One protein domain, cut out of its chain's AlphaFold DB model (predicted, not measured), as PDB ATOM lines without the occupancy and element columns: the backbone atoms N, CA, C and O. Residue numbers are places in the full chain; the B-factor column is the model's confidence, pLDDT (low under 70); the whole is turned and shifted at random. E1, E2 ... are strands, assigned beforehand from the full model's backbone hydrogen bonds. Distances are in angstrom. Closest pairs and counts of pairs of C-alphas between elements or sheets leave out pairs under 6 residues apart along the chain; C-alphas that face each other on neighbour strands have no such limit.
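This is residues 9 to 90 of the 96 residues of the protein "Agenet-like domain-containing protein" of Kalanchoe fedtschenkoi (UniProt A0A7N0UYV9). A strongly twisted sheet of five strands, E1 to E5, rolls toward a small, partly closed barrel, its two edge strands E4 and E5 joined by a tight link. A separate two-strand hairpin, E6 and E7, lies to one side and comes near this body where E7 begins, close to the first residues of E2; a long loop leads out to it from E5, and residues 63 to 69 of that loop stick out. The printed part has 82 residues with seven named strands, E1 to E7, and no named helix; the class is all strand. The larger sheet has the order E4, E3, E2, E1, E5 and the smaller E6, E7, both antiparallel throughout. The whole is only just loose, close to compact, with a radius of gyration of the C-alphas of 14.4 A, and elongated, spanning 43 by 28 by 24 A.

E1, residues 9 to 13, begins at C-alpha 9 at (-6.728, -36.113, -24.662) and is 13.6 A long. E2, residues 24 to 33, is the longest strand by residues; it measures 21.6 A, bends by 81 degrees at residue 30 and ends at C-alpha 33 at (-21.294, -44.535, -23.027). E3, residues 36 to 41, measures 15.7 A, E4, residues 50 to 54, 13.3 A, and E5, residues 58 to 60, 6.9 A. E6, residues 75 to 80, measures 15.0 A. E7, residues 83 to 88, measures 15.9 A and ends at C-alpha 88 at (12.429, -35.016, -7.589).

E1, E2, E3 and E4 form a meander, each strand the antiparallel neighbour of the one before. In the hairpin E1 and E2, N 12 and O 25 are 2.9 A apart, within hydrogen-bond range. In the hairpin E2 and E3, N 28 and O 40 are within range at 2.8 A, and past the bend N 38 and O 31 at 2.8 A. In the hairpin E3 and E4, N 39 and O 51 are 2.8 A apart. E5 is the antiparallel neighbour of E1 at 142 degrees, with N 11 and O 59 at 2.9 A. From edge to edge the strands' lines turn by 95 degrees, and the way across the sheet turns by 65 degrees. The edge strands E4 and E5 meet only through their link. In the hairpin E6 and E7, at 143 degrees, N 78 and O 85 are 2.8 A apart. E2 and E7 have 6 pairs of C-alphas within 8 A, the closest those of His 25 and Ala 83 at 5.1 A. E6 is apart from E1, E2, E3, E4 and E5.

The C-alphas farthest apart, those of His 33 and Arg 72, are 44.2 A from each other. The printed part, residues 9 to 90, has no cut. The link from E5 to E6, 14 residues, is long, and its residues 63 to 69 stand free. The mean pLDDT of the printed part is 80.0; it is under 70 at residues 15 to 22, 43 to 48 and 64 to 68.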
ATOM      1  N   GLN A   9      -7.949 -35.543 -25.230       90.19
ATOM      2  CA  GLN A   9      -6.728 -36.113 -24.662       90.19
ATOM      3  C   GLN A   9      -6.883 -36.250 -23.154       90.19
ATOM      4  O   GLN A   9      -7.256 -35.305 -22.450       90.19
ATOM      5  N   VAL A  10      -6.608 -37.448 -22.669       90.75
ATOM      6  CA  VAL A  10      -6.812 -37.842 -21.286       90.75
ATOM      7  C   VAL A  10      -5.657 -38.708 -20.824       90.75
ATOM      8  O   VAL A  10      -4.865 -39.204 -21.619       90.75
ATOM      9  N   GLU A  11      -5.599 -38.924 -19.525       89.69
ATOM     10  CA  GLU A  11      -4.735 -39.921 -18.928       89.69
ATOM     11  C   GLU A  11      -5.585 -40.974 -18.236       89.69
ATOM     12  O   GLU A  11      -6.613 -40.657 -17.624       89.69
ATOM     13  N   VAL A  12      -5.150 -42.223 -18.337       90.00
ATOM     14  CA  VAL A  12      -5.864 -43.389 -17.820       90.00
ATOM     15  C   VAL A  12      -5.006 -44.059 -16.759       90.00
ATOM     16  O   VAL A  12      -3.828 -44.331 -16.989       90.00
ATOM     17  N   LEU A  13      -5.599 -44.293 -15.593       87.62
ATOM     18  CA  LEU A  13      -4.955 -44.971 -14.478       87.62
ATOM     19  C   LEU A  13      -4.783 -46.457 -14.799       87.62
ATOM     20  O   LEU A  13      -5.758 -47.134 -15.132       87.62
ATOM     21  N   ASN A  14      -3.571 -46.976 -14.633       77.88
ATOM     22  CA  ASN A  14      -3.313 -48.404 -14.714       77.88
ATOM     23  C   ASN A  14      -3.924 -49.113 -13.498       77.88
ATOM     24  O   ASN A  14      -3.488 -48.923 -12.365       77.88
ATOM     25  N   THR A  15      -4.936 -49.947 -13.727       69.88
ATOM     26  CA  THR A  15      -5.598 -50.712 -12.659       69.88
ATOM     27  C   THR A  15      -5.046 -52.132 -12.501       69.88
ATOM     28  O   THR A  15      -5.659 -52.958 -11.819       69.88
ATOM     29  N   THR A  16      -3.930 -52.468 -13.159       67.06
ATOM     30  CA  THR A  16      -3.356 -53.819 -13.125       67.06
ATOM     31  C   THR A  16      -2.799 -54.125 -11.740       67.06
ATOM     32  O   THR A  16      -1.813 -53.541 -11.285       67.06
ATOM     33  N   LYS A  17      -3.427 -55.087 -11.065       52.78
ATOM     34  CA  LYS A  17      -3.072 -55.518  -9.710       52.78
ATOM     35  C   LYS A  17      -1.612 -56.005  -9.667       52.78
ATOM     36  O   LYS A  17      -1.276 -56.963 -10.359       52.78
ATOM     37  N   GLY A  18      -0.764 -55.364  -8.858       52.00
ATOM     38  CA  GLY A  18       0.663 -55.705  -8.719       52.00
ATOM     39  C   GLY A  18       1.634 -54.856  -9.553       52.00
ATOM     40  O   GLY A  18       2.840 -55.076  -9.475       52.00
ATOM     41  N   THR A  19       1.135 -53.881 -10.317       52.94
ATOM     42  CA  THR A  19       1.947 -52.777 -10.862       52.94
ATOM     43  C   THR A  19       1.897 -51.573  -9.917       52.94
ATOM     44  O   THR A  19       1.038 -51.539  -9.038       52.94
ATOM     45  N   LEU A  20       2.833 -50.621 -10.044       51.09
ATOM     46  CA  LEU A  20       2.823 -49.373  -9.264       51.09
ATOM     47  C   LEU A  20       1.428 -48.736  -9.381       51.09
ATOM     48  O   LEU A  20       1.058 -48.299 -10.473       51.09
ATOM     49  N   GLU A  21       0.668 -48.718  -8.281       55.41
ATOM     50  CA  GLU A  21      -0.775 -48.404  -8.209       55.41
ATOM     51  C   GLU A  21      -1.150 -46.960  -8.619       55.41
ATOM     52  O   GLU A  21      -2.300 -46.555  -8.483       55.41
ATOM     53  N   ASP A  22      -0.218 -46.203  -9.203       66.12
ATOM     54  CA  ASP A  22      -0.329 -44.768  -9.469       66.12
ATOM     55  C   ASP A  22       0.138 -44.359 -10.881       66.12
ATOM     56  O   ASP A  22       0.354 -43.174 -11.152       66.12
ATOM     57  N   SER A  23       0.326 -45.312 -11.801       75.19
ATOM     58  CA  SER A  23       0.772 -44.989 -13.165       75.19
ATOM     59  C   SER A  23      -0.378 -44.497 -14.051       75.19
ATOM     60  O   SER A  23      -1.412 -45.149 -14.194       75.19
ATOM     61  N   TRP A  24      -0.185 -43.323 -14.660       85.56
ATOM     62  CA  TRP A  24      -1.127 -42.702 -15.594       85.56
ATOM     63  C   TRP A  24      -0.551 -42.730 -17.010       85.56
ATOM     64  O   TRP A  24       0.567 -42.257 -17.235       85.56
ATOM     65  N   HIS A  25      -1.323 -43.253 -17.962       85.06
ATOM     66  CA  HIS A  25      -0.908 -43.397 -19.357       85.06
ATOM     67  C   HIS A  25      -1.712 -42.472 -20.278       85.06
ATOM     68  O   HIS A  25      -2.941 -42.420 -20.161       85.06
ATOM     69  N   PRO A  26      -1.054 -41.752 -21.202       87.38
ATOM     70  CA  PRO A  26      -1.725 -40.857 -22.129       87.38
ATOM     71  C   PRO A  26      -2.563 -41.648 -23.132       87.38
ATOM     72  O   PRO A  26      -2.134 -42.656 -23.703       87.38
ATOM     73  N   ALA A  27      -3.780 -41.170 -23.347       90.06
ATOM     74  CA  ALA A  27      -4.721 -41.769 -24.264       90.06
ATOM     75  C   ALA A  27      -5.656 -40.718 -24.868       90.06
ATOM     76  O   ALA A  27      -5.778 -39.578 -24.413       90.06
ATOM     77  N   ARG A  28      -6.394 -41.143 -25.887       92.19
ATOM     78  CA  ARG A  28      -7.448 -40.362 -26.520       92.19
ATOM     79  C   ARG A  28      -8.786 -41.063 -26.392       92.19
ATOM     80  O   ARG A  28      -8.900 -42.258 -26.660       92.19
ATOM     81  N   ILE A  29      -9.828 -40.309 -26.058       92.56
ATOM     82  CA  ILE A  29     -11.201 -40.821 -26.052       92.56
ATOM     83  C   ILE A  29     -11.633 -41.119 -27.491       92.56
ATOM     84  O   ILE A  29     -11.665 -40.221 -28.338       92.56
ATOM     85  N   VAL A  30     -12.035 -42.355 -27.776       93.19
ATOM     86  CA  VAL A  30     -12.618 -42.742 -29.075       93.19
ATOM     87  C   VAL A  30     -14.135 -42.932 -28.996       93.19
ATOM     88  O   VAL A  30     -14.827 -42.784 -30.005       93.19
ATOM     89  N   GLY A  31     -14.682 -43.156 -27.802       91.12
ATOM     90  CA  GLY A  31     -16.123 -43.215 -27.558       91.12
ATOM     91  C   GLY A  31     -16.462 -43.133 -26.073       91.12
ATOM     92  O   GLY A  31     -15.616 -43.399 -25.224       91.12
ATOM     93  N   SER A  32     -17.698 -42.761 -25.745       88.38
ATOM     94  CA  SER A  32     -18.188 -42.727 -24.364       88.38
ATOM     95  C   SER A  32     -19.644 -43.184 -24.286       88.38
ATOM     96  O   SER A  32     -20.466 -42.830 -25.133       88.38
ATOM     97  N   HIS A  33     -19.957 -44.004 -23.282       86.31
ATOM     98  CA  HIS A  33     -21.294 -44.535 -23.027       86.31
ATOM     99  C   HIS A  33     -21.526 -44.688 -21.517       86.31
ATOM    100  O   HIS A  33     -21.020 -45.618 -20.885       86.31
ATOM    101  N   GLY A  34     -22.322 -43.783 -20.940       86.50
ATOM    102  CA  GLY A  34     -22.548 -43.732 -19.493       86.50
ATOM    103  C   GLY A  34     -21.242 -43.501 -18.729       86.50
ATOM    104  O   GLY A  34     -20.488 -42.589 -19.065       86.50
ATOM    105  N   ASP A  35     -20.964 -44.363 -17.748       88.69
ATOM    106  CA  ASP A  35     -19.763 -44.307 -16.899       88.69
ATOM    107  C   ASP A  35     -18.538 -45.016 -17.499       88.69
ATOM    108  O   ASP A  35     -17.517 -45.178 -16.826       88.69
ATOM    109  N   VAL A  36     -18.620 -45.448 -18.760       90.88
ATOM    110  CA  VAL A  36     -17.535 -46.132 -19.472       90.88
ATOM    111  C   VAL A  36     -17.104 -45.296 -20.669       90.88
ATOM    112  O   VAL A  36     -17.934 -44.831 -21.454       90.88
ATOM    113  N   CYS A  37     -15.797 -45.145 -20.847       92.12
ATOM    114  CA  CYS A  37     -15.209 -44.593 -22.061       92.12
ATOM    115  C   CYS A  37     -14.342 -45.646 -22.747       92.12
ATOM    116  O   CYS A  37     -13.699 -46.460 -22.091       92.12
ATOM    117  N   THR A  38     -14.325 -45.608 -24.075       92.62
ATOM    118  CA  THR A  38     -13.339 -46.321 -24.879       92.62
ATOM    119  C   THR A  38     -12.199 -45.360 -25.172       92.62
ATOM    120  O   THR A  38     -12.426 -44.254 -25.679       92.62
ATOM    121  N   VAL A  39     -10.984 -45.779 -24.847       91.81
ATOM    122  CA  VAL A  39      -9.755 -45.000 -24.977       91.81
ATOM    123  C   VAL A  39      -8.785 -45.710 -25.904       91.81
ATOM    124  O   VAL A  39      -8.834 -46.928 -26.041       91.81
ATOM    125  N   ARG A  40      -7.906 -44.945 -26.538       90.69
ATOM    126  CA  ARG A  40      -6.794 -45.442 -27.345       90.69
ATOM    127  C   ARG A  40      -5.503 -44.857 -26.800       90.69
ATOM    128  O   ARG A  40      -5.410 -43.635 -26.727       90.69
ATOM    129  N   TYR A  41      -4.542 -45.699 -26.443       87.56
ATOM    130  CA  TYR A  41      -3.258 -45.248 -25.906       87.56
ATOM    131  C   TYR A  41      -2.348 -44.680 -26.996       87.56
ATOM    132  O   TYR A  41      -2.282 -45.217 -28.106       87.56
ATOM    133  N   ASP A  42      -1.635 -43.606 -26.665       74.38
ATOM    134  CA  ASP A  42      -0.627 -43.008 -27.538       74.38
ATOM    135  C   ASP A  42       0.718 -43.750 -27.343       74.38
ATOM    136  O   ASP A  42       1.147 -43.980 -26.215       74.38
ATOM    137  N   GLY A  43       1.399 -44.148 -28.427       66.25
ATOM    138  CA  GLY A  43       2.795 -44.628 -28.369       66.25
ATOM    139  C   GLY A  43       3.040 -46.122 -28.094       66.25
ATOM    140  O   GLY A  43       4.198 -46.525 -28.003       66.25
ATOM    141  N   HIS A  44       2.016 -46.977 -28.014       58.59
ATOM    142  CA  HIS A  44       2.247 -48.421 -27.863       58.59
ATOM    143  C   HIS A  44       2.718 -49.055 -29.188       58.59
ATOM    144  O   HIS A  44       1.973 -49.111 -30.167       58.59
ATOM    145  N   ALA A  45       3.957 -49.561 -29.217       53.12
ATOM    146  CA  ALA A  45       4.593 -50.145 -30.406       53.12
ATOM    147  C   ALA A  45       3.886 -51.409 -30.945       53.12
ATOM    148  O   ALA A  45       4.070 -51.782 -32.101       53.12
ATOM    149  N   ASN A  46       3.042 -52.043 -30.126       55.53
ATOM    150  CA  ASN A  46       2.448 -53.353 -30.412       55.53
ATOM    151  C   ASN A  46       1.029 -53.278 -31.012       55.53
ATOM    152  O   ASN A  46       0.329 -54.287 -31.065       55.53
ATOM    153  N   GLY A  47       0.610 -52.101 -31.487       57.31
ATOM    154  CA  GLY A  47      -0.660 -51.895 -32.183       57.31
ATOM    155  C   GLY A  47      -1.629 -50.968 -31.450       57.31
ATOM    156  O   GLY A  47      -1.415 -50.565 -30.309       57.31
ATOM    157  N   VAL A  48      -2.713 -50.608 -32.144       61.28
ATOM    158  CA  VAL A  48      -3.789 -49.760 -31.614       61.28
ATOM    159  C   VAL A  48      -4.576 -50.554 -30.570       61.28
ATOM    160  O   VAL A  48      -5.522 -51.262 -30.907       61.28
ATOM    161  N   VAL A  49      -4.179 -50.453 -29.302       74.31
ATOM    162  CA  VAL A  49      -4.947 -51.021 -28.187       74.31
ATOM    163  C   VAL A  49      -6.054 -50.035 -27.824       74.31
ATOM    164  O   VAL A  49      -5.790 -48.946 -27.311       74.31
ATOM    165  N   GLU A  50      -7.295 -50.409 -28.132       87.31
ATOM    166  CA  GLU A  50      -8.480 -49.740 -27.597       87.31
ATOM    167  C   GLU A  50      -8.941 -50.461 -26.330       87.31
ATOM    168  O   GLU A  50      -9.161 -51.671 -26.339       87.31
ATOM    169  N   GLU A  51      -9.113 -49.717 -25.242       88.50
ATOM    170  CA  GLU A  51      -9.544 -50.253 -23.952       88.50
ATOM    171  C   GLU A  51     -10.843 -49.586 -23.504       88.50
ATOM    172  O   GLU A  51     -11.078 -48.403 -23.756       88.50
ATOM    173  N   ARG A  52     -11.708 -50.341 -22.821       91.06
ATOM    174  CA  ARG A  52     -12.889 -49.800 -22.147       91.06
ATOM    175  C   ARG A  52     -12.577 -49.603 -20.674       91.06
ATOM    176  O   ARG A  52     -12.387 -50.577 -19.956       91.06
ATOM    177  N   VAL A  53     -12.619 -48.358 -20.221       90.06
ATOM    178  CA  VAL A  53     -12.283 -47.992 -18.842       90.06
ATOM    179  C   VAL A  53     -13.397 -47.177 -18.203       90.06
ATOM    180  O   VAL A  53     -14.218 -46.545 -18.877       90.06
ATOM    181  N   LEU A  54     -13.447 -47.201 -16.875       90.69
ATOM    182  CA  LEU A  54     -14.416 -46.421 -16.117       90.69
ATOM    183  C   LEU A  54     -14.002 -44.951 -16.085       90.69
ATOM    184  O   LEU A  54     -12.826 -44.637 -15.934       90.69
ATOM    185  N   VAL A  55     -14.976 -44.043 -16.128       89.00
ATOM    186  CA  VAL A  55     -14.755 -42.585 -16.068       89.00
ATOM    187  C   VAL A  55     -13.936 -42.173 -14.837       89.00
ATOM    188  O   VAL A  55     -13.144 -41.243 -14.923       89.00
ATOM    189  N   ARG A  56     -14.068 -42.891 -13.711       88.56
ATOM    190  CA  ARG A  56     -13.274 -42.660 -12.487       88.56
ATOM    191  C   ARG A  56     -11.780 -42.978 -12.628       88.56
ATOM    192  O   ARG A  56     -10.992 -42.502 -11.825       88.56
ATOM    193  N   CYS A  57     -11.413 -43.785 -13.619       89.44
ATOM    194  CA  CYS A  57     -10.031 -44.133 -13.947       89.44
ATOM    195  C   CYS A  57      -9.432 -43.168 -14.982       89.44
ATOM    196  O   CYS A  57      -8.318 -43.394 -15.436       89.44
ATOM    197  N   ILE A  58     -10.164 -42.123 -15.387       90.00
ATOM    198  CA  ILE A  58      -9.728 -41.145 -16.383       90.00
ATOM    199  C   ILE A  58      -9.612 -39.773 -15.728       90.00
ATOM    200  O   ILE A  58     -10.554 -39.310 -15.076       90.00
ATOM    201  N   ARG A  59      -8.512 -39.070 -16.003       89.75
ATOM    202  CA  ARG A  59      -8.376 -37.635 -15.730       89.75
ATOM    203  C   ARG A  59      -8.046 -36.860 -17.011       89.75
ATOM    204  O   ARG A  59      -7.498 -37.436 -17.950       89.75
ATOM    205  N   PRO A  60      -8.379 -35.559 -17.094       86.00
ATOM    206  CA  PRO A  60      -7.871 -34.704 -18.164       86.00
ATOM    207  C   PRO A  60      -6.339 -34.709 -18.172       86.00
ATOM    208  O   PRO A  60      -5.739 -34.792 -17.100       86.00
ATOM    209  N   CYS A  61      -5.729 -34.551 -19.351       80.38
ATOM    210  CA  CYS A  61      -4.303 -34.240 -19.429       80.38
ATOM    211  C   CYS A  61      -4.023 -32.995 -18.559       80.38
ATOM    212  O   CYS A  61      -4.803 -32.030 -18.640       80.38
ATOM    213  N   PRO A  62      -3.001 -33.013 -17.684       73.31
ATOM    214  CA  PRO A  62      -2.651 -31.848 -16.892       73.31
ATOM    215  C   PRO A  62      -2.433 -30.645 -17.821       73.31
ATOM    216  O   PRO A  62      -1.961 -30.816 -18.950       73.31
ATOM    217  N   PRO A  63      -2.811 -29.426 -17.394       73.88
ATOM    218  CA  PRO A  63      -2.550 -28.232 -18.181       73.88
ATOM    219  C   PRO A  63      -1.062 -28.185 -18.546       73.88
ATOM    220  O   PRO A  63      -0.245 -28.510 -17.682       73.88
ATOM    221  N   PRO A  64      -0.694 -27.772 -19.771       67.12
ATOM    222  CA  PRO A  64       0.688 -27.437 -20.066       67.12
ATOM    223  C   PRO A  64       1.106 -26.371 -19.060       67.12
ATOM    224  O   PRO A  64       0.551 -25.271 -19.045       67.12
ATOM    225  N   VAL A  65       2.004 -26.727 -18.151       66.31
ATOM    226  CA  VAL A  65       2.556 -25.758 -17.222       66.31
ATOM    227  C   VAL A  65       3.823 -25.234 -17.871       66.31
ATOM    228  O   VAL A  65       4.769 -25.986 -18.101       66.31
ATOM    229  N   GLU A  66       3.829 -23.947 -18.201       64.88
ATOM    230  CA  GLU A  66       5.057 -23.268 -18.590       64.88
ATOM    231  C   GLU A  66       5.893 -23.062 -17.326       64.88
ATOM    232  O   GLU A  66       5.647 -22.160 -16.526       64.88
ATOM    233  N   PHE A  67       6.830 -23.976 -17.085       65.88
ATOM    234  CA  PHE A  67       7.748 -23.886 -15.959       65.88
ATOM    235  C   PHE A  67       9.013 -23.157 -16.402       65.88
ATOM    236  O   PHE A  67       9.771 -23.684 -17.212       65.88
ATOM    237  N   SER A  68       9.263 -21.966 -15.856       64.44
ATOM    238  CA  SER A  68      10.515 -21.242 -16.106       64.44
ATOM    239  C   SER A  68      11.551 -21.386 -14.983       64.44
ATOM    240  O   SER A  68      12.711 -21.070 -15.210       64.44
ATOM    241  N   ASN A  69      11.181 -21.858 -13.781       74.69
ATOM    242  CA  ASN A  69      12.032 -21.728 -12.585       74.69
ATOM    243  C   ASN A  69      12.035 -22.996 -11.701       74.69
ATOM    244  O   ASN A  69      11.504 -22.978 -10.590       74.69
ATOM    245  N   TRP A  70      12.618 -24.100 -12.172       83.38
ATOM    246  CA  TRP A  70      12.801 -25.297 -11.340       83.38
ATOM    247  C   TRP A  70      13.736 -25.025 -10.156       83.38
ATOM    248  O   TRP A  70      14.701 -24.271 -10.274       83.38
ATOM    249  N   SER A  71      13.480 -25.665  -9.018       87.69
ATOM    250  CA  SER A  71      14.335 -25.639  -7.832       87.69
ATOM    251  C   SER A  71      14.680 -27.055  -7.377       87.69
ATOM    252  O   SER A  71      13.913 -28.004  -7.541       87.69
ATOM    253  N   ARG A  72      15.862 -27.221  -6.772       89.56
ATOM    254  CA  ARG A  72      16.238 -28.498  -6.152       89.56
ATOM    255  C   ARG A  72      15.233 -28.850  -5.052       89.56
ATOM    256  O   ARG A  72      15.022 -28.062  -4.137       89.56
ATOM    257  N   GLY A  73      14.699 -30.064  -5.108       89.31
ATOM    258  CA  GLY A  73      13.679 -30.560  -4.185       89.31
ATOM    259  C   GLY A  73      12.250 -30.464  -4.720       89.31
ATOM    260  O   GLY A  73      11.363 -31.056  -4.107       89.31
ATOM    261  N   ASP A  74      12.021 -29.801  -5.857       88.88
ATOM    262  CA  ASP A  74      10.696 -29.762  -6.474       88.88
ATOM    263  C   ASP A  74      10.238 -31.169  -6.869       88.88
ATOM    264  O   ASP A  74      10.993 -31.956  -7.451       88.88
ATOM    265  N   LEU A  75       8.977 -31.474  -6.552       88.69
ATOM    266  CA  LEU A  75       8.300 -32.682  -7.006       88.69
ATOM    267  C   LEU A  75       7.709 -32.442  -8.389       88.69
ATOM    268  O   LEU A  75       6.945 -31.500  -8.600       88.69
ATOM    269  N   VAL A  76       8.040 -33.329  -9.320       85.75
ATOM    270  CA  VAL A  76       7.646 -33.222 -10.722       85.75
ATOM    271  C   VAL A  76       7.036 -34.525 -11.203       85.75
ATOM    272  O   VAL A  76       7.441 -35.604 -10.778       85.75
ATOM    273  N   HIS A  77       6.072 -34.442 -12.117       83.38
ATOM    274  CA  HIS A  77       5.696 -35.600 -12.916       83.38
ATOM    275  C   HIS A  77       6.574 -35.622 -14.164       83.38
ATOM    276  O   HIS A  77       6.563 -34.677 -14.947       83.38
ATOM    277  N   VAL A  78       7.343 -36.693 -14.334       81.31
ATOM    278  CA  VAL A  78       8.190 -36.929 -15.506       81.31
ATOM    279  C   VAL A  78       7.506 -37.964 -16.382       81.31
ATOM    280  O   VAL A  78       7.051 -38.993 -15.881       81.31
ATOM    281  N   PHE A  79       7.430 -37.691 -17.681       75.69
ATOM    282  CA  PHE A  79       6.979 -38.675 -18.653       75.69
ATOM    283  C   PHE A  79       8.169 -39.527 -19.099       75.69
ATOM    284  O   PHE A  79       9.050 -39.045 -19.808       75.69
ATOM    285  N   ASP A  80       8.203 -40.779 -18.654       80.12
ATOM    286  CA  ASP A  80       9.274 -41.733 -18.932       80.12
ATOM    287  C   ASP A  80       8.677 -43.131 -19.143       80.12
ATOM    288  O   ASP A  80       7.775 -43.545 -18.415       80.12
ATOM    289  N   ASP A  81       9.174 -43.863 -20.142       79.00
ATOM    290  CA  ASP A  81       8.662 -45.186 -20.538       79.00
ATOM    291  C   ASP A  81       7.130 -45.227 -20.737       79.00
ATOM    292  O   ASP A  81       6.408 -46.060 -20.191       79.00
ATOM    293  N   SER A  82       6.602 -44.268 -21.504       71.94
ATOM    294  CA  SER A  82       5.163 -44.144 -21.804       71.94
ATOM    295  C   SER A  82       4.246 -43.996 -20.575       71.94
ATOM    296  O   SER A  82       3.044 -44.274 -20.660       71.94
ATOM    297  N   ALA A  83       4.780 -43.556 -19.434       70.88
ATOM    298  CA  ALA A  83       4.036 -43.359 -18.194       70.88
ATOM    299  C   ALA A  83       4.468 -42.077 -17.473       70.88
ATOM    300  O   ALA A  83       5.639 -41.696 -17.488       70.88
ATOM    301  N   TRP A  84       3.529 -41.430 -16.782       79.19
ATOM    302  CA  TRP A  84       3.864 -40.365 -15.838       79.19
ATOM    303  C   TRP A  84       4.309 -40.956 -14.503       79.19
ATOM    304  O   TRP A  84       3.581 -41.736 -13.887       79.19
ATOM    305  N   LYS A  85       5.498 -40.561 -14.050       81.94
ATOM    306  CA  LYS A  85       6.125 -41.004 -12.798       81.94
ATOM    307  C   LYS A  85       6.443 -39.792 -11.927       81.94
ATOM    308  O   LYS A  85       6.773 -38.728 -12.448       81.94
ATOM    309  N   LEU A  86       6.360 -39.939 -10.607       85.50
ATOM    310  CA  LEU A  86       6.798 -38.893  -9.681       85.50
ATOM    311  C   LEU A  86       8.331 -38.888  -9.597       85.50
ATOM    312  O   LEU A  86       8.949 -39.929  -9.377       85.50
ATOM    313  N   GLY A  87       8.933 -37.718  -9.766       88.62
ATOM    314  CA  GLY A  87      10.365 -37.480  -9.656       88.62
ATOM    315  C   GLY A  87      10.666 -36.283  -8.758       88.62
ATOM    316  O   GLY A  87       9.785 -35.486  -8.432       88.62
ATOM    317  N   THR A  88      11.930 -36.156  -8.364       92.19
ATOM    318  CA  THR A  88      12.429 -35.016  -7.589       92.19
ATOM    319  C   THR A  88      13.581 -34.365  -8.336       92.19
ATOM    320  O   THR A  88      14.524 -35.049  -8.743       92.19
ATOM    321  N   VAL A  89      13.535 -33.044  -8.493       90.75
ATOM    322  CA  VAL A  89      14.621 -32.286  -9.120       90.75
ATOM    323  C   VAL A  89      15.841 -32.297  -8.196       90.75
ATOM    324  O   VAL A  89      15.816 -31.734  -7.101       90.75
ATOM    325  N   LEU A  90      16.930 -32.937  -8.624       91.81
ATOM    326  CA  LEU A  90      18.184 -32.991  -7.856       91.81
ATOM    327  C   LEU A  90      19.115 -31.817  -8.159       91.81
ATOM    328  O   LEU A  90      19.832 -31.339  -7.275       91.81
TER     329      LEU A  90